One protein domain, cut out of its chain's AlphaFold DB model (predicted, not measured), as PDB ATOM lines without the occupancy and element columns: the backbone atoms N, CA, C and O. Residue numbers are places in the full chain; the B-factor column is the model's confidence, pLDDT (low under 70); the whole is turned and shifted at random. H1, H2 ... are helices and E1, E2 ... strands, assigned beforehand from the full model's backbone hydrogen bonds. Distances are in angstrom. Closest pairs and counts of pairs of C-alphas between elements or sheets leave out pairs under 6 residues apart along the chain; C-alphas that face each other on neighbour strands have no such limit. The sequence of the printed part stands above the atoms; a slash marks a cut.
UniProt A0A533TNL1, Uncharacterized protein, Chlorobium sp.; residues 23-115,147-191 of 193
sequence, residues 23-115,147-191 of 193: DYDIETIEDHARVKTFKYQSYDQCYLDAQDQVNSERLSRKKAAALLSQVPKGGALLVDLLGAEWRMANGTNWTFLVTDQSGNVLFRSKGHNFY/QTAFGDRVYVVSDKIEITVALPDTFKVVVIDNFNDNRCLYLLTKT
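Overview. This is residues 23 to 115 and 147 to 191 of the 193 residues of an uncharacterized protein of Chlorobium sp. (UniProt A0A533TNL1). Two antiparallel sheets lie face to face as a sandwich, a broad, twisted one of five strands and a smaller one of three, E2, E3 and E6. Between E2 and E3 the chain makes a helical hairpin, H1 and H2, which reaches out beyond one end of the sandwich, while the short helix H3 lies over E6 of the smaller sheet. The printed part has 138 residues with three named helices and eight named strands, in the order E1, E2, H1, H2, E3, H3, E4, E5, E6, E7, E8; the class is mixed, helices and strands. The sheet orders are E1 - E8 - E7 - E4 - E5 and E2 - E3 - E6. The whole is compact, with a radius of gyration of the C-alphas of 16.3 A and spans of 49 by 37 by 24 A.

Along the chain. E1, residues 24 to 31, begins at C-alpha 24 (120.366, 124.545, 135.850). E2 is residues 35 to 41. H1, residues 43 to 56, is 19.8 A long, and H2, residues 61 to 69, is 12.1 A long. E3 is residues 76 to 83, 22.0 A, and H3 is residues 86 to 89. E4, residues 94 to 99, and E5, residues 105 to 110, follow. E6, residues 153 to 162, is 29.1 A long and begins at C-alpha 153 (139.633, 99.340, 143.758). E7, residues 170 to 177, is 23.5 A long. E8, residues 182 to 190, is 26.6 A long and ends at C-alpha 190 (119.095, 127.395, 132.814).

Arrangement. In the larger sheet, edge strand E1 is antiparallel to E8, with N 27 and O 187 2.9 A apart. The hairpin E7 and E8 has N 173 and O 186 at 2.8 A, E7 and E4 have N 97 and O 174 at 2.9 A, and the hairpin E4 and E5 has N 98 and O 107 at 2.9 A. In the smaller sheet, E2 and E3 have N 39 and O 78 at 2.9 A, and E3 and E6 have N 79 and O 159 at 3.0 A. The parts of the two sheets that face each other are 10.4 A centre to centre, their strands at 29 degrees. H1 only grazes the smaller sheet, with residues 43 to 47. H1 and H2 touch, closest at the C-alphas of Val 54 and Ala 64, 5.7 A, at a shallow tilt of 21 degrees, opposite ways. H3 is on the smaller sheet at a height of 6.6 A; its closest C-alpha pair with E6 is Ala 89 and Val 157, 5.8 A. In H1 and H2 every O i to N i+4 pair is within hydrogen-bond range; H3 is too short for such a pair.

Size, cuts and confidence. The two C-alphas farthest apart, those of Arg 61 and Phe 150, are 51.1 A apart. Residues 116 to 146 are not printed, and C-alphas 115 and 147 are 20.1 A apart across this cut. Of the links printed whole, none is long. The mean pLDDT of the printed part is 92.3; residues 149 to 151 are under 70.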
ATOM      1  N   ASP A  23     119.323 127.901 139.179       81.75
ATOM      2  CA  ASP A  23     119.283 126.468 138.957       81.75
ATOM      3  C   ASP A  23     119.457 126.170 137.459       81.75
ATOM      4  O   ASP A  23     119.019 126.910 136.567       81.75
ATOM      5  N   TYR A  24     120.175 125.089 137.186       90.31
ATOM      6  CA  TYR A  24     120.366 124.545 135.850       90.31
ATOM      7  C   TYR A  24     119.854 123.117 135.863       90.31
ATOM      8  O   TYR A  24     120.213 122.336 136.744       90.31
ATOM      9  N   ASP A  25     119.047 122.783 134.864       92.44
ATOM     10  CA  ASP A  25     118.745 121.398 134.556       92.44
ATOM     11  C   ASP A  25     119.950 120.783 133.837       92.44
ATOM     12  O   ASP A  25     120.534 121.412 132.945       92.44
ATOM     13  N   ILE A  26     120.351 119.590 134.269       93.75
ATOM     14  CA  ILE A  26     121.532 118.887 133.763       93.75
ATOM     15  C   ILE A  26     121.067 117.565 133.167       93.75
ATOM     16  O   ILE A  26     120.716 116.630 133.887       93.75
ATOM     17  N   GLU A  27     121.129 117.475 131.846       95.00
ATOM     18  CA  GLU A  27     120.836 116.260 131.098       95.00
ATOM     19  C   GLU A  27     122.144 115.568 130.696       95.00
ATOM     20  O   GLU A  27     123.029 116.173 130.086       95.00
ATOM     21  N   THR A  28     122.269 114.279 131.012       95.38
ATOM     22  CA  THR A  28     123.388 113.449 130.551       95.38
ATOM     23  C   THR A  28     123.080 112.898 129.160       95.38
ATOM     24  O   THR A  28     122.170 112.087 129.005       95.38
ATOM     25  N   ILE A  29     123.855 113.311 128.156       94.50
ATOM     26  CA  ILE A  29     123.722 112.854 126.764       94.50
ATOM     27  C   ILE A  29     124.609 111.631 126.502       94.50
ATOM     28  O   ILE A  29     124.181 110.674 125.861       94.50
ATOM     29  N   GLU A  30     125.854 111.662 126.980       92.88
ATOM     30  CA  GLU A  30     126.805 110.550 126.866       92.88
ATOM     31  C   GLU A  30     127.476 110.316 128.223       92.88
ATOM     32  O   GLU A  30     127.839 111.280 128.899       92.88
ATOM     33  N   ASP A  31     127.682 109.052 128.597       93.56
ATOM     34  CA  ASP A  31     128.295 108.672 129.877       93.56
ATOM     35  C   ASP A  31     129.238 107.473 129.712       93.56
ATOM     36  O   ASP A  31     128.971 106.357 130.156       93.56
ATOM     37  N   HIS A  32     130.324 107.680 128.965       92.56
ATOM     38  CA  HIS A  32     131.295 106.623 128.666       92.56
ATOM     39  C   HIS A  32     132.621 106.792 129.417       92.56
ATOM     40  O   HIS A  32     133.433 105.865 129.455       92.56
ATOM     41  N   ALA A  33     132.879 107.969 129.996       90.75
ATOM     42  CA  ALA A  33     134.057 108.195 130.826       90.75
ATOM     43  C   ALA A  33     133.773 107.890 132.298       90.75
ATOM     44  O   ALA A  33     132.641 107.766 132.746       90.75
ATOM     45  N   ARG A  34     134.844 107.764 133.081       89.94
ATOM     46  CA  ARG A  34     134.768 107.355 134.486       89.94
ATOM     47  C   ARG A  34     134.547 108.557 135.410       89.94
ATOM     48  O   ARG A  34     135.323 108.795 136.335       89.94
ATOM     49  N   VAL A  35     133.500 109.329 135.129       91.56
ATOM     50  CA  VAL A  35     133.048 110.443 135.969       91.56
ATOM     51  C   VAL A  35     132.060 109.887 136.989       91.56
ATOM     52  O   VAL A  35     131.004 109.382 136.632       91.56
ATOM     53  N   LYS A  36     132.405 109.940 138.276       90.69
ATOM     54  CA  LYS A  36     131.536 109.446 139.353       90.69
ATOM     55  C   LYS A  36     130.415 110.425 139.662       90.69
ATOM     56  O   LYS A  36     129.277 110.019 139.871       90.69
ATOM     57  N   THR A  37     130.758 111.704 139.772       93.00
ATOM     58  CA  THR A  37     129.792 112.773 140.012       93.00
ATOM     59  C   THR A  37     130.132 113.962 139.132       93.00
ATOM     60  O   THR A  37     131.304 114.275 138.912       93.00
ATOM     61  N   PHE A  38     129.092 114.610 138.622       95.56
ATOM     62  CA  PHE A  38     129.183 115.858 137.887       95.56
ATOM     63  C   PHE A  38     128.183 116.838 138.487       95.56
ATOM     64  O   PHE A  38     127.006 116.514 138.656       95.56
ATOM     65  N   LYS A  39     128.658 118.032 138.830       95.50
ATOM     66  CA  LYS A  39     127.833 119.145 139.291       95.50
ATOM     67  C   LYS A  39     128.326 120.434 138.656       95.50
ATOM     68  O   LYS A  39     129.523 120.620 138.433       95.50
ATOM     69  N   TYR A  40     127.394 121.344 138.421       95.62
ATOM     70  CA  TYR A  40     127.692 122.693 137.972       95.62
ATOM     71  C   TYR A  40     127.228 123.696 139.017       95.62
ATOM     72  O   TYR A  40     126.102 123.629 139.505       95.62
ATOM     73  N   GLN A  41     128.120 124.617 139.353       94.75
ATOM     74  CA  GLN A  41     127.845 125.741 140.223       94.75
ATOM     75  C   GLN A  41     127.807 127.004 139.368       94.75
ATOM     76  O   GLN A  41     128.815 127.374 138.769       94.75
ATOM     77  N   SER A  42     126.646 127.655 139.292       94.00
ATOM     78  CA  SER A  42     126.472 128.870 138.494       94.00
ATOM     79  C   SER A  42     127.268 130.051 139.063       94.00
ATOM     80  O   SER A  42     127.635 130.060 140.239       94.00
ATOM     81  N   TYR A  43     127.513 131.074 138.234       93.12
ATOM     82  CA  TYR A  43     128.163 132.317 138.673       93.12
ATOM     83  C   TYR A  43     127.484 132.919 139.909       93.12
ATOM     84  O   TYR A  43     128.170 133.271 140.865       93.12
ATOM     85  N   ASP A  44     126.148 132.979 139.916       91.69
ATOM     86  CA  ASP A  44     125.383 133.538 141.033       91.69
ATOM     87  C   ASP A  44     125.629 132.747 142.323       91.69
ATOM     88  O   ASP A  44     125.878 133.345 143.367       91.69
ATOM     89  N   GLN A  45     125.655 131.410 142.249       91.69
ATOM     90  CA  GLN A  45     125.985 130.576 143.406       91.69
ATOM     91  C   GLN A  45     127.439 130.779 143.853       91.69
ATOM     92  O   GLN A  45     127.696 130.903 145.044       91.69
ATOM     93  N   CYS A  46     128.404 130.847 142.930       92.88
ATOM     94  CA  CYS A  46     129.799 131.132 143.287       92.88
ATOM     95  C   CYS A  46     129.960 132.513 143.946       92.88
ATOM     96  O   CYS A  46     130.777 132.674 144.853       92.88
ATOM     97  N   TYR A  47     129.198 133.510 143.493       93.44
ATOM     98  CA  TYR A  47     129.218 134.855 144.055       93.44
ATOM     99  C   TYR A  47     128.619 134.888 145.467       93.44
ATOM    100  O   TYR A  47     129.194 135.515 146.357       93.44
ATOM    101  N   LEU A  48     127.498 134.192 145.683       91.88
ATOM    102  CA  LEU A  48     126.878 134.041 147.002       91.88
ATOM    103  C   LEU A  48     127.830 133.377 147.997       91.88
ATOM    104  O   LEU A  48     128.075 133.940 149.061       91.88
ATOM    105  N   ASP A  49     128.446 132.258 147.616       91.56
ATOM    106  CA  ASP A  49     129.411 131.551 148.464       91.56
ATOM    107  C   ASP A  49     130.597 132.455 148.846       91.56
ATOM    108  O   ASP A  49     131.025 132.494 150.001       91.56
ATOM    109  N   ALA A  50     131.114 133.238 147.890       91.00
ATOM    110  CA  ALA A  50     132.184 134.195 148.149       91.00
ATOM    111  C   ALA A  50     131.734 135.318 149.100       91.00
ATOM    112  O   ALA A  50     132.492 135.734 149.978       91.00
ATOM    113  N   GLN A  51     130.500 135.806 148.962       90.75
ATOM    114  CA  GLN A  51     129.931 136.818 149.849       90.75
ATOM    115  C   GLN A  51     129.744 136.280 151.277       90.75
ATOM    116  O   GLN A  51     130.061 136.978 152.246       90.75
ATOM    117  N   ASP A  52     129.298 135.035 151.418       91.69
ATOM    118  CA  ASP A  52     129.171 134.351 152.704       91.69
ATOM    119  C   ASP A  52     130.534 134.125 153.363       91.69
ATOM    120  O   ASP A  52     130.688 134.338 154.571       91.69
ATOM    121  N   GLN A  53     131.563 133.806 152.577       90.38
ATOM    122  CA  GLN A  53     132.939 133.745 153.065       90.38
ATOM    123  C   GLN A  53     133.419 135.113 153.576       90.38
ATOM    124  O   GLN A  53     133.933 135.213 154.692       90.38
ATOM    125  N   VAL A  54     133.203 136.195 152.815       91.31
ATOM    126  CA  VAL A  54     133.539 137.563 153.257       91.31
ATOM    127  C   VAL A  54     132.893 137.883 154.605       91.31
ATOM    128  O   VAL A  54     133.548 138.447 155.490       91.31
ATOM    129  N   ASN A  55     131.613 137.540 154.749       89.00
ATOM    130  CA  ASN A  55     130.821 137.841 155.934       89.00
ATOM    131  C   ASN A  55     131.266 137.008 157.146       89.00
ATOM    132  O   ASN A  55     131.442 137.558 158.237       89.00
ATOM    133  N   SER A  56     131.477 135.704 156.957       92.75
ATOM    134  CA  SER A  56     131.885 134.773 158.015       92.75
ATOM    135  C   SER A  56     133.305 135.048 158.518       92.75
ATOM    136  O   SER A  56     133.529 135.102 159.728       92.75
ATOM    137  N   GLU A  57     134.248 135.327 157.616       92.50
ATOM    138  CA  GLU A  57     135.639 135.650 157.957       92.50
ATOM    139  C   GLU A  57     135.848 137.123 158.352       92.50
ATOM    140  O   GLU A  57     136.944 137.512 158.765       92.50
ATOM    141  N   ARG A  58     134.809 137.964 158.239       92.00
ATOM    142  CA  ARG A  58     134.854 139.414 158.508       92.00
ATOM    143  C   ARG A  58     136.008 140.105 157.778       92.00
ATOM    144  O   ARG A  58     136.762 140.895 158.359       92.00
ATOM    145  N   LEU A  59     136.160 139.794 156.493       89.44
ATOM    146  CA  LEU A  59     137.265 140.308 155.691       89.44
ATOM    147  C   LEU A  59     137.223 141.837 155.582       89.44
ATOM    148  O   LEU A  59     136.169 142.472 155.521       89.44
ATOM    149  N   SER A  60     138.403 142.457 155.518       92.88
ATOM    150  CA  SER A  60     138.499 143.895 155.260       92.88
ATOM    151  C   SER A  60     137.964 144.229 153.864       92.88
ATOM    152  O   SER A  60     138.067 143.415 152.947       92.88
ATOM    153  N   ARG A  61     137.466 145.457 153.658       90.56
ATOM    154  CA  ARG A  61     136.888 145.892 152.366       90.56
ATOM    155  C   ARG A  61     137.785 145.587 151.162       90.56
ATOM    156  O   ARG A  61     137.293 145.163 150.125       90.56
ATOM    157  N   LYS A  62     139.103 145.771 151.309       93.94
ATOM    158  CA  LYS A  62     140.080 145.480 150.249       93.94
ATOM    159  C   LYS A  62     140.148 143.984 149.922       93.94
ATOM    160  O   LYS A  62     140.200 143.631 148.751       93.94
ATOM    161  N   LYS A  63     140.150 143.117 150.942       92.81
ATOM    162  CA  LYS A  63     140.177 141.658 150.763       92.81
ATOM    163  C   LYS A  63     138.854 141.137 150.199       92.81
ATOM    164  O   LYS A  63     138.879 140.315 149.297       92.81
ATOM    165  N   ALA A  64     137.732 141.679 150.668       92.38
ATOM    166  CA  ALA A  64     136.409 141.357 150.150       92.38
ATOM    167  C   ALA A  64     136.282 141.685 148.656       92.38
ATOM    168  O   ALA A  64     135.906 140.828 147.866       92.38
ATOM    169  N   ALA A  65     136.671 142.899 148.252       91.81
ATOM    170  CA  ALA A  65     136.648 143.297 146.845       91.81
ATOM    171  C   ALA A  65     137.560 142.416 145.976       91.81
ATOM    172  O   ALA A  65     137.179 142.050 144.868       91.81
ATOM    173  N   ALA A  66     138.740 142.046 146.486       93.31
ATOM    174  CA  ALA A  66     139.642 141.139 145.784       93.31
ATOM    175  C   ALA A  66     139.015 139.749 145.588       93.31
ATOM    176  O   ALA A  66     139.027 139.246 144.469       93.31
ATOM    177  N   LEU A  67     138.417 139.166 146.632       91.50
ATOM    178  CA  LEU A  67     137.767 137.856 146.555       91.50
ATOM    179  C   LEU A  67     136.592 137.863 145.566       91.50
ATOM    180  O   LEU A  67     136.547 137.043 144.655       91.50
ATOM    181  N   LEU A  68     135.692 138.842 145.679       91.06
ATOM    182  CA  LEU A  68     134.535 138.961 144.784       91.06
ATOM    183  C   LEU A  68     134.948 139.211 143.325       91.06
ATOM    184  O   LEU A  68     134.275 138.759 142.406       91.06
ATOM    185  N   SER A  69     136.081 139.887 143.091       90.62
ATOM    186  CA  SER A  69     136.611 140.096 141.736       90.62
ATOM    187  C   SER A  69     137.181 138.833 141.081       90.62
ATOM    188  O   SER A  69     137.368 138.817 139.866       90.62
ATOM    189  N   GLN A  70     137.465 137.792 141.871       92.31
ATOM    190  CA  GLN A  70     138.014 136.517 141.403       92.31
ATOM    191  C   GLN A  70     136.931 135.469 141.117       92.31
ATOM    192  O   GLN A  70     137.255 134.393 140.625       92.31
ATOM    193  N   VAL A  71     135.656 135.770 141.390       94.44
ATOM    194  CA  VAL A  71     134.547 134.844 141.135       94.44
ATOM    195  C   VAL A  71     134.498 134.482 139.639       94.44
ATOM    196  O   VAL A  71     134.502 135.380 138.786       94.44
ATOM    197  N   PRO A  72     134.446 133.184 139.288       95.31
ATOM    198  CA  PRO A  72     134.510 132.750 137.899       95.31
ATOM    199  C   PRO A  72     133.221 133.087 137.153       95.31
ATOM    200  O   PRO A  72     132.140 132.627 137.514       95.31
ATOM    201  N   LYS A  73     133.333 133.884 136.084       93.62
ATOM    202  CA  LYS A  73     132.188 134.444 135.338       93.62
ATOM    203  C   LYS A  73     131.248 133.397 134.742       93.62
ATOM    204  O   LYS A  73     130.076 133.689 134.538       93.62
ATOM    205  N   GLY A  74     131.765 132.217 134.424       93.31
ATOM    206  CA  GLY A  74     130.995 131.088 133.907       93.31
ATOM    207  C   GLY A  74     130.646 130.060 134.969       93.31
ATOM    208  O   GLY A  74     130.220 128.973 134.608       93.31
ATOM    209  N   GLY A  75     130.872 130.359 136.250       95.50
ATOM    210  CA  GLY A  75     130.705 129.402 137.335       95.50
ATOM    211  C   GLY A  75     131.855 128.398 137.441       95.50
ATOM    212  O   GLY A  75     132.976 128.640 136.984       95.50
ATOM    213  N   ALA A  76     131.580 127.260 138.072       96.69
ATOM    214  CA  ALA A  76     132.553 126.199 138.283       96.69
ATOM    215  C   ALA A  76     131.956 124.811 138.024       96.69
ATOM    216  O   ALA A  76     130.808 124.530 138.366       96.69
ATOM    217  N   LEU A  77     132.766 123.927 137.445       96.62
ATOM    218  CA  LEU A  77     132.471 122.500 137.343       96.62
ATOM    219  C   LEU A  77     133.049 121.803 138.571       96.62
ATOM    220  O   LEU A  77     134.227 121.985 138.872       96.62
ATOM    221  N   LEU A  78     132.237 121.004 139.250       96.12
ATOM    222  CA  LEU A  78     132.645 120.172 140.376       96.12
ATOM    223  C   LEU A  78     132.493 118.716 139.945       96.12
ATOM    224  O   LEU A  78     131.382 118.273 139.640       96.12
ATOM    225  N   VAL A  79     133.602 117.988 139.883       95.25
ATOM    226  CA  VAL A  79     133.623 116.621 139.356       95.25
ATOM    227  C   VAL A  79     134.386 115.679 140.267       95.25
ATOM    228  O   VAL A  79     135.432 116.041 140.795       95.25
ATOM    229  N   ASP A  80     133.894 114.450 140.390       93.94
ATOM    230  CA  ASP A  80     134.650 113.341 140.968       93.94
ATOM    231  C   ASP A  80     135.093 112.399 139.850       93.94
ATOM    232  O   ASP A  80     134.269 111.795 139.159       93.94
ATOM    233  N   LEU A  81     136.400 112.255 139.686       93.31
ATOM    234  CA  LEU A  81     137.034 111.514 138.603       93.31
ATOM    235  C   LEU A  81     137.582 110.194 139.134       93.31
ATOM    236  O   LEU A  81     138.213 110.161 140.194       93.31
ATOM    237  N   LEU A  82     137.348 109.104 138.403       91.44
ATOM    238  CA  LEU A  82     137.793 107.769 138.792       91.44
ATOM    239  C   LEU A  82     138.931 107.258 137.919       91.44
ATOM    240  O   LEU A  82     138.974 107.466 136.706       91.44
ATOM    241  N   GLY A  83     139.815 106.482 138.534       90.06
ATOM    242  CA  GLY A  83     140.907 105.817 137.839       90.06
ATOM    243  C   GLY A  83     141.340 104.546 138.549       90.06
ATOM    244  O   GLY A  83     141.398 104.506 139.773       90.06
ATOM    245  N   ALA A  84     141.676 103.509 137.784       87.31
ATOM    246  CA  ALA A  84     142.305 102.305 138.338       87.31
ATOM    247  C   ALA A  84     143.717 102.602 138.883       87.31
ATOM    248  O   ALA A  84     144.193 101.940 139.797       87.31
ATOM    249  N   GLU A  85     144.359 103.644 138.353       87.19
ATOM    250  CA  GLU A  85     145.648 104.168 138.797       87.19
ATOM    251  C   GLU A  85     145.515 105.662 139.115       87.19
ATOM    252  O   GLU A  85     144.666 106.351 138.537       87.19
ATOM    253  N   TRP A  86     146.393 106.195 139.968       87.81
ATOM    254  CA  TRP A  86     146.364 107.611 140.344       87.81
ATOM    255  C   TRP A  86     146.404 108.545 139.130       87.81
ATOM    256  O   TRP A  86     145.553 109.419 138.989       87.81
ATOM    257  N   ARG A  87     147.325 108.304 138.185       89.44
ATOM    258  CA  ARG A  87     147.451 109.099 136.946       89.44
ATOM    259  C   ARG A  87     146.200 109.097 136.063       89.44
ATOM    260  O   ARG A  87     146.064 109.968 135.216       89.44
ATOM    261  N   MET A  88     145.326 108.100 136.217       91.50
ATOM    262  CA  MET A  88     144.072 108.030 135.474       91.50
ATOM    263  C   MET A  88     142.992 108.891 136.127       91.50
ATOM    264  O   MET A  88     142.228 109.527 135.416       91.50
ATOM    265  N   ALA A  89     142.919 108.918 137.460       90.56
ATOM    266  CA  ALA A  89     141.959 109.750 138.188       90.56
ATOM    267  C   ALA A  89     142.395 111.223 138.245       90.56
ATOM    268  O   ALA A  89     141.565 112.107 138.399       90.56
ATOM    269  N   ASN A  90     143.693 111.488 138.114       90.56
ATOM    270  CA  ASN A  90     144.294 112.779 138.412       90.56
ATOM    271  C   ASN A  90     144.730 113.556 137.161       90.56
ATOM    272  O   ASN A  90     145.136 112.988 136.143       90.56
ATOM    273  N   GLY A  91     144.781 114.878 137.299       84.00
ATOM    274  CA  GLY A  91     145.700 115.689 136.529       84.00
ATOM    275  C   GLY A  91     145.273 115.999 135.112       84.00
ATOM    276  O   GLY A  91     144.106 115.958 134.720       84.00
ATOM    277  N   THR A  92     146.291 116.283 134.308       86.75
ATOM    278  CA  THR A  92     146.146 116.618 132.885       86.75
ATOM    279  C   THR A  92     145.610 115.476 132.010       86.75
ATOM    280  O   THR A  92     145.360 115.702 130.816       86.75
ATOM    281  N   ASN A  93     145.379 114.284 132.589       94.44
ATOM    282  CA  ASN A  93     144.626 113.216 131.937       94.44
ATOM    283  C   ASN A  93     143.211 113.668 131.564       94.44
ATOM    284  O   ASN A  93     142.672 113.240 130.551       94.44
ATOM    285  N   TRP A  94     142.619 114.579 132.327       96.75
ATOM    286  CA  TRP A  94     141.262 115.030 132.067       96.75
ATOM    287  C   TRP A  94     141.251 116.319 131.258       96.75
ATOM    288  O   TRP A  94     142.114 117.193 131.398       96.75
ATOM    289  N   THR A  95     140.298 116.432 130.339       97.69
ATOM    290  CA  THR A  95     140.051 117.666 129.586       97.69
ATOM    291  C   THR A  95     138.595 118.053 129.687       97.69
ATOM    292  O   THR A  95     137.712 117.235 129.463       97.69
ATOM    293  N   PHE A  96     138.378 119.323 129.993       97.75
ATOM    294  CA  PHE A  96     137.071 119.930 130.144       97.75
ATOM    295  C   PHE A  96     136.864 120.883 128.984       97.75
ATOM    296  O   PHE A  96     137.673 121.793 128.777       97.75
ATOM    297  N   LEU A  97     135.802 120.663 128.220       98.00
ATOM    298  CA  LEU A  97     135.359 121.568 127.172       98.00
ATOM    299  C   LEU A  97     133.974 122.076 127.525       98.00
ATOM    300  O   LEU A  97     133.111 121.301 127.927       98.00
ATOM    301  N   VAL A  98     133.759 123.366 127.324       98.12
ATOM    302  CA  VAL A  98     132.425 123.956 127.335       98.12
ATOM    303  C   VAL A  98     132.162 124.471 125.941       98.12
ATOM    304  O   VAL A  98     132.970 125.236 125.405       98.12
ATOM    305  N   THR A  99     131.056 124.048 125.347       97.94
ATOM    306  CA  THR A  99     130.658 124.482 124.013       97.94
ATOM    307  C   THR A  99     129.281 125.112 124.041       97.94
ATOM    308  O   THR A  99     128.447 124.789 124.886       97.94
ATOM    309  N   ASP A 100     129.009 125.976 123.074       95.56
ATOM    310  CA  ASP A 100     127.629 126.340 122.777       95.56
ATOM    311  C   ASP A 100     126.865 125.147 122.158       95.56
ATOM    312  O   ASP A 100     127.402 124.046 121.963       95.56
ATOM    313  N   GLN A 101     125.585 125.353 121.843       91.94
ATOM    314  CA  GLN A 101     124.756 124.328 121.205       91.94
ATOM    315  C   GLN A 101     125.243 123.943 119.798       91.94
ATOM    316  O   GLN A 101     125.067 122.788 119.399       91.94
ATOM    317  N   SER A 102     125.879 124.883 119.092       92.94
ATOM    318  CA  SER A 102     126.414 124.715 117.734       92.94
ATOM    319  C   SER A 102     127.753 123.967 117.708       92.94
ATOM    320  O   SER A 102     128.211 123.577 116.638       92.94
ATOM    321  N   GLY A 103     128.372 123.745 118.873       91.56
ATOM    322  CA  GLY A 103     129.657 123.062 119.021       91.56
ATOM    323  C   GLY A 103     130.871 123.994 119.034       91.56
ATOM    324  O   GLY A 103     132.001 123.507 119.029       91.56
ATOM    325  N   ASN A 104     130.680 125.315 119.088       96.19
ATOM    326  CA  ASN A 104     131.793 126.248 119.237       96.19
ATOM    327  C   ASN A 104     132.338 126.178 120.663       96.19
ATOM    328  O   ASN A 104     131.581 126.277 121.630       96.19
ATOM    329  N   VAL A 105     133.655 126.035 120.803       97.69
ATOM    330  CA  VAL A 105     134.315 125.968 122.112       97.69
ATOM    331  C   VAL A 105     134.335 127.355 122.749       97.69
ATOM    332  O   VAL A 105     134.971 128.273 122.239       97.69
ATOM    333  N   LEU A 106     133.663 127.483 123.890       97.38
ATOM    334  CA  LEU A 106     133.644 128.686 124.721       97.38
ATOM    335  C   LEU A 106     134.776 128.662 125.749       97.38
ATOM    336  O   LEU A 106     135.383 129.687 126.047       97.38
ATOM    337  N   PHE A 107     135.070 127.478 126.287       98.19
ATOM    338  CA  PHE A 107     136.094 127.286 127.305       98.19
ATOM    339  C   PHE A 107     136.759 125.921 127.158       98.19
ATOM    340  O   PHE A 107     136.121 124.931 126.793       98.19
ATOM    341  N   ARG A 108     138.053 125.871 127.478       97.50
ATOM    342  CA  ARG A 108     138.841 124.643 127.520       97.50
ATOM    343  C   ARG A 108     139.816 124.698 128.683       97.50
ATOM    344  O   ARG A 108     140.590 125.645 128.781       97.50
ATOM    345  N   SER A 109     139.839 123.639 129.485       96.62
ATOM    346  CA  SER A 109     140.843 123.452 130.531       96.62
ATOM    347  C   SER A 109     141.309 122.003 130.622       96.62
ATOM    348  O   SER A 109     140.644 121.073 130.160       96.62
ATOM    349  N   LYS A 110     142.476 121.817 131.232       96.56
ATOM    350  CA  LYS A 110     142.928 120.528 131.759       96.56
ATOM    351  C   LYS A 110     142.497 120.395 133.221       96.56
ATOM    352  O   LYS A 110     142.232 121.408 133.867       96.56
ATOM    353  N   GLY A 111     142.427 119.159 133.712       94.75
ATOM    354  CA  GLY A 111     142.304 118.895 135.147       94.75
ATOM    355  C   GLY A 111     143.532 119.361 135.925       94.75
ATOM    356  O   GLY A 111     144.627 119.491 135.361       94.75
ATOM    357  N   HIS A 112     143.348 119.612 137.216       94.94
ATOM    358  CA  HIS A 112     144.432 119.997 138.110       94.94
ATOM    359  C   HIS A 112     145.260 118.779 138.517       94.94
ATOM    360  O   HIS A 112     144.738 117.695 138.763       94.94
ATOM    361  N   ASN A 113     146.582 118.957 138.591       92.56
ATOM    362  CA  ASN A 113     147.479 117.924 139.097       92.56
ATOM    363  C   ASN A 113     147.506 117.968 140.626       92.56
ATOM    364  O   ASN A 113     147.985 118.937 141.215       92.56
ATOM    365  N   PHE A 114     147.066 116.885 141.253       90.25
ATOM    366  CA  PHE A 114     147.153 116.669 142.692       90.25
ATOM    367  C   PHE A 114     148.334 115.756 143.048       90.25
ATOM    368  O   PHE A 114     148.792 114.951 142.231       90.25
ATOM    369  N   TYR A 115     148.829 115.860 144.280       88.88
ATOM    370  CA  TYR A 115     149.846 114.941 144.792       88.88
ATOM    371  C   TYR A 115     149.224 113.589 145.121       88.88
ATOM    372  O   TYR A 115     148.156 113.538 145.729       88.88
ATOM    373  N   GLN A 147     136.397 101.669 146.876       78.00
ATOM    374  CA  GLN A 147     135.844 100.540 146.123       78.00
ATOM    375  C   GLN A 147     134.582 100.982 145.370       78.00
ATOM    376  O   GLN A 147     133.756 101.718 145.916       78.00
ATOM    377  N   THR A 148     134.431 100.558 144.114       71.00
ATOM    378  CA  THR A 148     133.195 100.751 143.339       71.00
ATOM    379  C   THR A 148     132.092  99.809 143.836       71.00
ATOM    380  O   THR A 148     132.355  98.862 144.577       71.00
ATOM    381  N   ALA A 149     130.847 100.016 143.390       69.38
ATOM    382  CA  ALA A 149     129.730  99.109 143.694       69.38
ATOM    383  C   ALA A 149     129.956  97.666 143.190       69.38
ATOM    384  O   ALA A 149     129.302  96.739 143.659       69.38
ATOM    385  N   PHE A 150     130.897  97.482 142.261       60.59
ATOM    386  CA  PHE A 150     131.276  96.193 141.684       60.59
ATOM    387  C   PHE A 150     132.528  95.585 142.345       60.59
ATOM    388  O   PHE A 150     132.960  94.505 141.959       60.59
ATOM    389  N   GLY A 151     133.088  96.245 143.368       65.44
ATOM    390  CA  GLY A 151     134.240  95.765 144.138       65.44
ATOM    391  C   GLY A 151     135.607  96.165 143.575       65.44
ATOM    392  O   GLY A 151     136.632  95.811 144.163       65.44
ATOM    393  N   ASP A 152     135.649  96.926 142.479       74.75
ATOM    394  CA  ASP A 152     136.906  97.399 141.899       74.75
ATOM    395  C   ASP A 152     137.542  98.464 142.787       74.75
ATOM    396  O   ASP A 152     136.882  99.404 143.235       74.75
ATOM    397  N   ARG A 153     138.850  98.347 143.016       77.31
ATOM    398  CA  ARG A 153     139.633  99.340 143.758       77.31
ATOM    399  C   ARG A 153     140.000 100.486 142.820       77.31
ATOM    400  O   ARG A 153     140.684 100.262 141.825       77.31
ATOM    401  N   VAL A 154     139.562 101.700 143.140       87.44
ATOM    402  CA  VAL A 154     139.777 102.892 142.308       87.44
ATOM    403  C   VAL A 154     140.247 104.082 143.135       87.44
ATOM    404  O   VAL A 154     139.907 104.247 144.310       87.44
ATOM    405  N   TYR A 155     141.028 104.939 142.494       88.81
ATOM    406  CA  TYR A 155     141.313 106.284 142.959       88.81
ATOM    407  C   TYR A 155     140.143 107.197 142.616       88.81
ATOM    408  O   TYR A 155     139.552 107.076 141.542       88.81
ATOM    409  N   VAL A 156     139.834 108.110 143.534       89.38
ATOM    410  CA  VAL A 156     138.844 109.171 143.345       89.38
ATOM    411  C   VAL A 156     139.554 110.497 143.545       89.38
ATOM    412  O   VAL A 156     140.207 110.687 144.571       89.38
ATOM    413  N   VAL A 157     139.422 111.397 142.580       92.19
ATOM    414  CA  VAL A 157     139.932 112.766 142.672       92.19
ATOM    415  C   VAL A 157     138.774 113.722 142.453       92.19
ATOM    416  O   VAL A 157     138.140 113.692 141.401       92.19
ATOM    417  N   SER A 158     138.507 114.557 143.452       93.31
ATOM    418  CA  SER A 158     137.557 115.660 143.331       93.31
ATOM    419  C   SER A 158     138.280 116.874 142.759       93.31
ATOM    420  O   SER A 158     139.266 117.331 143.336       93.31
ATOM    421  N   ASP A 159     137.789 117.398 141.642       95.31
ATOM    422  CA  ASP A 159     138.352 118.570 140.978       95.31
ATOM    423  C   ASP A 159     137.296 119.677 140.830       95.31
ATOM    424  O   ASP A 159     136.103 119.415 140.644       95.31
ATOM    425  N   LYS A 160     137.753 120.929 140.920       96.25
ATOM    426  CA  LYS A 160     136.958 122.138 140.704       96.25
ATOM    427  C   LYS A 160     137.568 122.921 139.551       96.25
ATOM    428  O   LYS A 160     138.653 123.478 139.689       96.25
ATOM    429  N   ILE A 161     136.848 123.023 138.439       96.94
ATOM    430  CA  ILE A 161     137.294 123.760 137.254       96.94
ATOM    431  C   ILE A 161     136.535 125.075 137.153       96.94
ATOM    432  O   ILE A 161     135.327 125.094 136.927       96.94
ATOM    433  N   GLU A 162     137.256 126.180 137.303       96.81
ATOM    434  CA  GLU A 162     136.700 127.529 137.251       96.81
ATOM    435  C   GLU A 162     136.624 128.051 135.813       96.81
ATOM    436  O   GLU A 162     137.621 128.087 135.086       96.81
ATOM    437  N   ILE A 163     135.430 128.473 135.395       97.06
ATOM    438  CA  ILE A 163     135.169 128.943 134.035       97.06
ATOM    439  C   ILE A 163     135.264 130.469 134.024       97.06
ATOM    440  O   ILE A 163     134.436 131.188 134.582       97.06
ATOM    441  N   THR A 164     136.292 130.991 133.364       95.19
ATOM    442  CA  THR A 164     136.618 132.428 133.398       95.19
ATOM    443  C   THR A 164     135.780 133.281 132.443       95.19
ATOM    444  O   THR A 164     135.804 134.512 132.526       95.19
ATOM    445  N   VAL A 165     135.026 132.647 131.545       95.31
ATOM    446  CA  VAL A 165     134.183 133.293 130.531       95.31
ATOM    447  C   VAL A 165     132.711 133.173 130.898       95.31
ATOM    448  O   VAL A 165     132.299 132.166 131.456       95.31
ATOM    449  N   ALA A 166     131.909 134.189 130.579       94.06
ATOM    450  CA  ALA A 166     130.462 134.103 130.760       94.06
ATOM    451  C   ALA A 166     129.871 133.050 129.810       94.06
ATOM    452  O   ALA A 166     130.292 132.948 128.656       94.06
ATOM    453  N   LEU A 167     128.894 132.289 130.300       94.56
ATOM    454  CA  LEU A 167     128.233 131.230 129.543       94.56
ATOM    455  C   LEU A 167     126.818 131.650 129.125       94.56
ATOM    456  O   LEU A 167     126.189 132.447 129.824       94.56
ATOM    457  N   PRO A 168     126.314 131.140 127.988       94.25
ATOM    458  CA  PRO A 168     124.921 131.328 127.598       94.25
ATOM    459  C   PRO A 168     123.972 130.548 128.522       94.25
ATOM    460  O   PRO A 168     124.397 129.670 129.267       94.25
ATOM    461  N   ASP A 169     122.667 130.813 128.413       93.38
ATOM    462  CA  ASP A 169     121.630 130.102 129.184       93.38
ATOM    463  C   ASP A 169     121.588 128.589 128.893       93.38
ATOM    464  O   ASP A 169     121.094 127.811 129.708       93.38
ATOM    465  N   THR A 170     122.083 128.158 127.729       95.44
ATOM    466  CA  THR A 170     122.180 126.742 127.367       95.44
ATOM    467  C   THR A 170     123.521 126.437 126.723       95.44
ATOM    468  O   THR A 170     123.891 127.048 125.719       95.44
ATOM    469  N   PHE A 171     124.240 125.465 127.277       97.12
ATOM    470  CA  PHE A 171     125.567 125.061 126.817       97.12
ATOM    471  C   PHE A 171     125.806 123.575 127.076       97.12
ATOM    472  O   PHE A 171     125.073 122.927 127.821       97.12
ATOM    473  N   LYS A 172     126.844 123.028 126.450       98.06
ATOM    474  CA  LYS A 172     127.273 121.644 126.648       98.06
ATOM    475  C   LYS A 172     128.600 121.607 127.387       98.06
ATOM    476  O   LYS A 172     129.472 122.439 127.136       98.06
ATOM    477  N   VAL A 173     128.767 120.619 128.256       98.06
ATOM    478  CA  VAL A 173     130.035 120.316 128.922       98.06
ATOM    479  C   VAL A 173     130.494 118.937 128.489       98.06
ATOM    480  O   VAL A 173     129.767 117.960 128.637       98.06
ATOM    481  N   VAL A 174     131.713 118.865 127.968       97.69
ATOM    482  CA  VAL A 174     132.382 117.616 127.601       97.69
ATOM    483  C   VAL A 174     133.504 117.362 128.596       97.69
ATOM    484  O   VAL A 174     134.406 118.192 128.740       97.69
ATOM    485  N   VAL A 175     133.469 116.206 129.252       97.50
ATOM    486  CA  VAL A 175     134.541 115.731 130.132       97.50
ATOM    487  C   VAL A 175     135.214 114.549 129.453       97.50
ATOM    488  O   VAL A 175     134.575 113.528 129.220       97.50
ATOM    489  N   ILE A 176     136.489 114.695 129.099       97.31
ATOM    490  CA  ILE A 176     137.246 113.715 128.312       97.31
ATOM    491  C   ILE A 176     138.287 113.039 129.205       97.31
ATOM    492  O   ILE A 176     139.137 113.723 129.784       97.31
ATOM    493  N   ASP A 177     138.244 111.708 129.257       96.00
ATOM    494  CA  ASP A 177     139.301 110.846 129.792       96.00
ATOM    495  C   ASP A 177     140.304 110.567 128.663       96.00
ATOM    496  O   ASP A 177     140.092 109.676 127.838       96.00
ATOM    497  N   ASN A 178     141.395 111.342 128.602       95.50
ATOM    498  CA  ASN A 178     142.367 111.216 127.508       95.50
ATOM    499  C   ASN A 178     143.091 109.861 127.516       95.50
ATOM    500  O   ASN A 178     143.653 109.474 126.496       95.50
ATOM    501  N   PHE A 179     143.104 109.147 128.644       93.06
ATOM    502  CA  PHE A 179     143.788 107.865 128.756       93.06
ATOM    503  C   PHE A 179     143.048 106.756 128.011       93.06
ATOM    504  O   PHE A 179     143.683 105.918 127.377       93.06
ATOM    505  N   ASN A 180     141.714 106.736 128.107       91.25
ATOM    506  CA  ASN A 180     140.881 105.691 127.497       91.25
ATOM    507  C   ASN A 180     140.143 106.153 126.239       91.25
ATOM    508  O   ASN A 180     139.377 105.371 125.689       91.25
ATOM    509  N   ASP A 181     140.339 107.406 125.823       93.50
ATOM    510  CA  ASP A 181     139.619 108.026 124.703       93.50
ATOM    511  C   ASP A 181     138.086 107.972 124.866       93.50
ATOM    512  O   ASP A 181     137.318 107.831 123.917       93.50
ATOM    513  N   ASN A 182     137.636 108.092 126.116       95.75
ATOM    514  CA  ASN A 182     136.226 108.107 126.486       95.75
ATOM    515  C   ASN A 182     135.803 109.511 126.917       95.75
ATOM    516  O   ASN A 182     136.623 110.330 127.344       95.75
ATOM    517  N   ARG A 183     134.498 109.790 126.870       95.88
ATOM    518  CA  ARG A 183     133.949 111.073 127.322       95.88
ATOM    519  C   ARG A 183     132.576 110.941 127.970       95.88
ATOM    520  O   ARG A 183     131.844 109.992 127.697       95.88
ATOM    521  N   CYS A 184     132.236 111.938 128.774       96.12
ATOM    522  CA  CYS A 184     130.863 112.240 129.155       96.12
ATOM    523  C   CYS A 184     130.455 113.578 128.528       96.12
ATOM    524  O   CYS A 184     131.280 114.491 128.406       96.12
ATOM    525  N   LEU A 185     129.193 113.685 128.127       97.25
ATOM    526  CA  LEU A 185     128.598 114.885 127.551       97.25
ATOM    527  C   LEU A 185     127.353 115.250 128.352       97.25
ATOM    528  O   LEU A 185     126.414 114.461 128.429       97.25
ATOM    529  N   TYR A 186     127.332 116.468 128.878       97.25
ATOM    530  CA  TYR A 186     126.213 117.021 129.631       97.25
ATOM    531  C   TYR A 186     125.646 118.230 128.892       97.25
ATOM    532  O   TYR A 186     126.405 119.071 128.405       97.25
ATOM    533  N   LEU A 187     124.323 118.339 128.823       97.00
ATOM    534  CA  LEU A 187     123.620 119.543 128.399       97.00
ATOM    535  C   LEU A 187     123.104 120.259 129.637       97.00
ATOM    536  O   LEU A 187     122.393 119.673 130.448       97.00
ATOM    537  N   LEU A 188     123.467 121.529 129.773       96.50
ATOM    538  CA  LEU A 188     123.021 122.366 130.872       96.50
ATOM    539  C   LEU A 188     122.087 123.427 130.326       96.50
ATOM    540  O   LEU A 188     122.463 124.187 129.429       96.50
ATOM    541  N   THR A 189     120.885 123.487 130.890       95.31
ATOM    542  CA  THR A 189     119.857 124.457 130.515       95.31
ATOM    543  C   THR A 189     119.407 125.209 131.753       95.31
ATOM    544  O   THR A 189     118.901 124.621 132.703       95.31
ATOM    545  N   LYS A 190     119.571 126.528 131.742       91.88
ATOM    546  CA  LYS A 190     119.095 127.395 132.814       91.88
ATOM    547  C   LYS A 190     117.581 127.266 132.967       91.88
ATOM    548  O   LYS A 190     116.839 127.479 132.002       91.88
ATOM    549  N   THR A 191     117.109 126.967 134.175       87.56
ATOM    550  CA  THR A 191     115.669 126.925 134.449       87.56
ATOM    551  C   THR A 191     115.110 128.344 134.439       87.56
ATOM    552  O   THR A 191     115.573 129.211 135.183       87.56
TER     553      THR A 191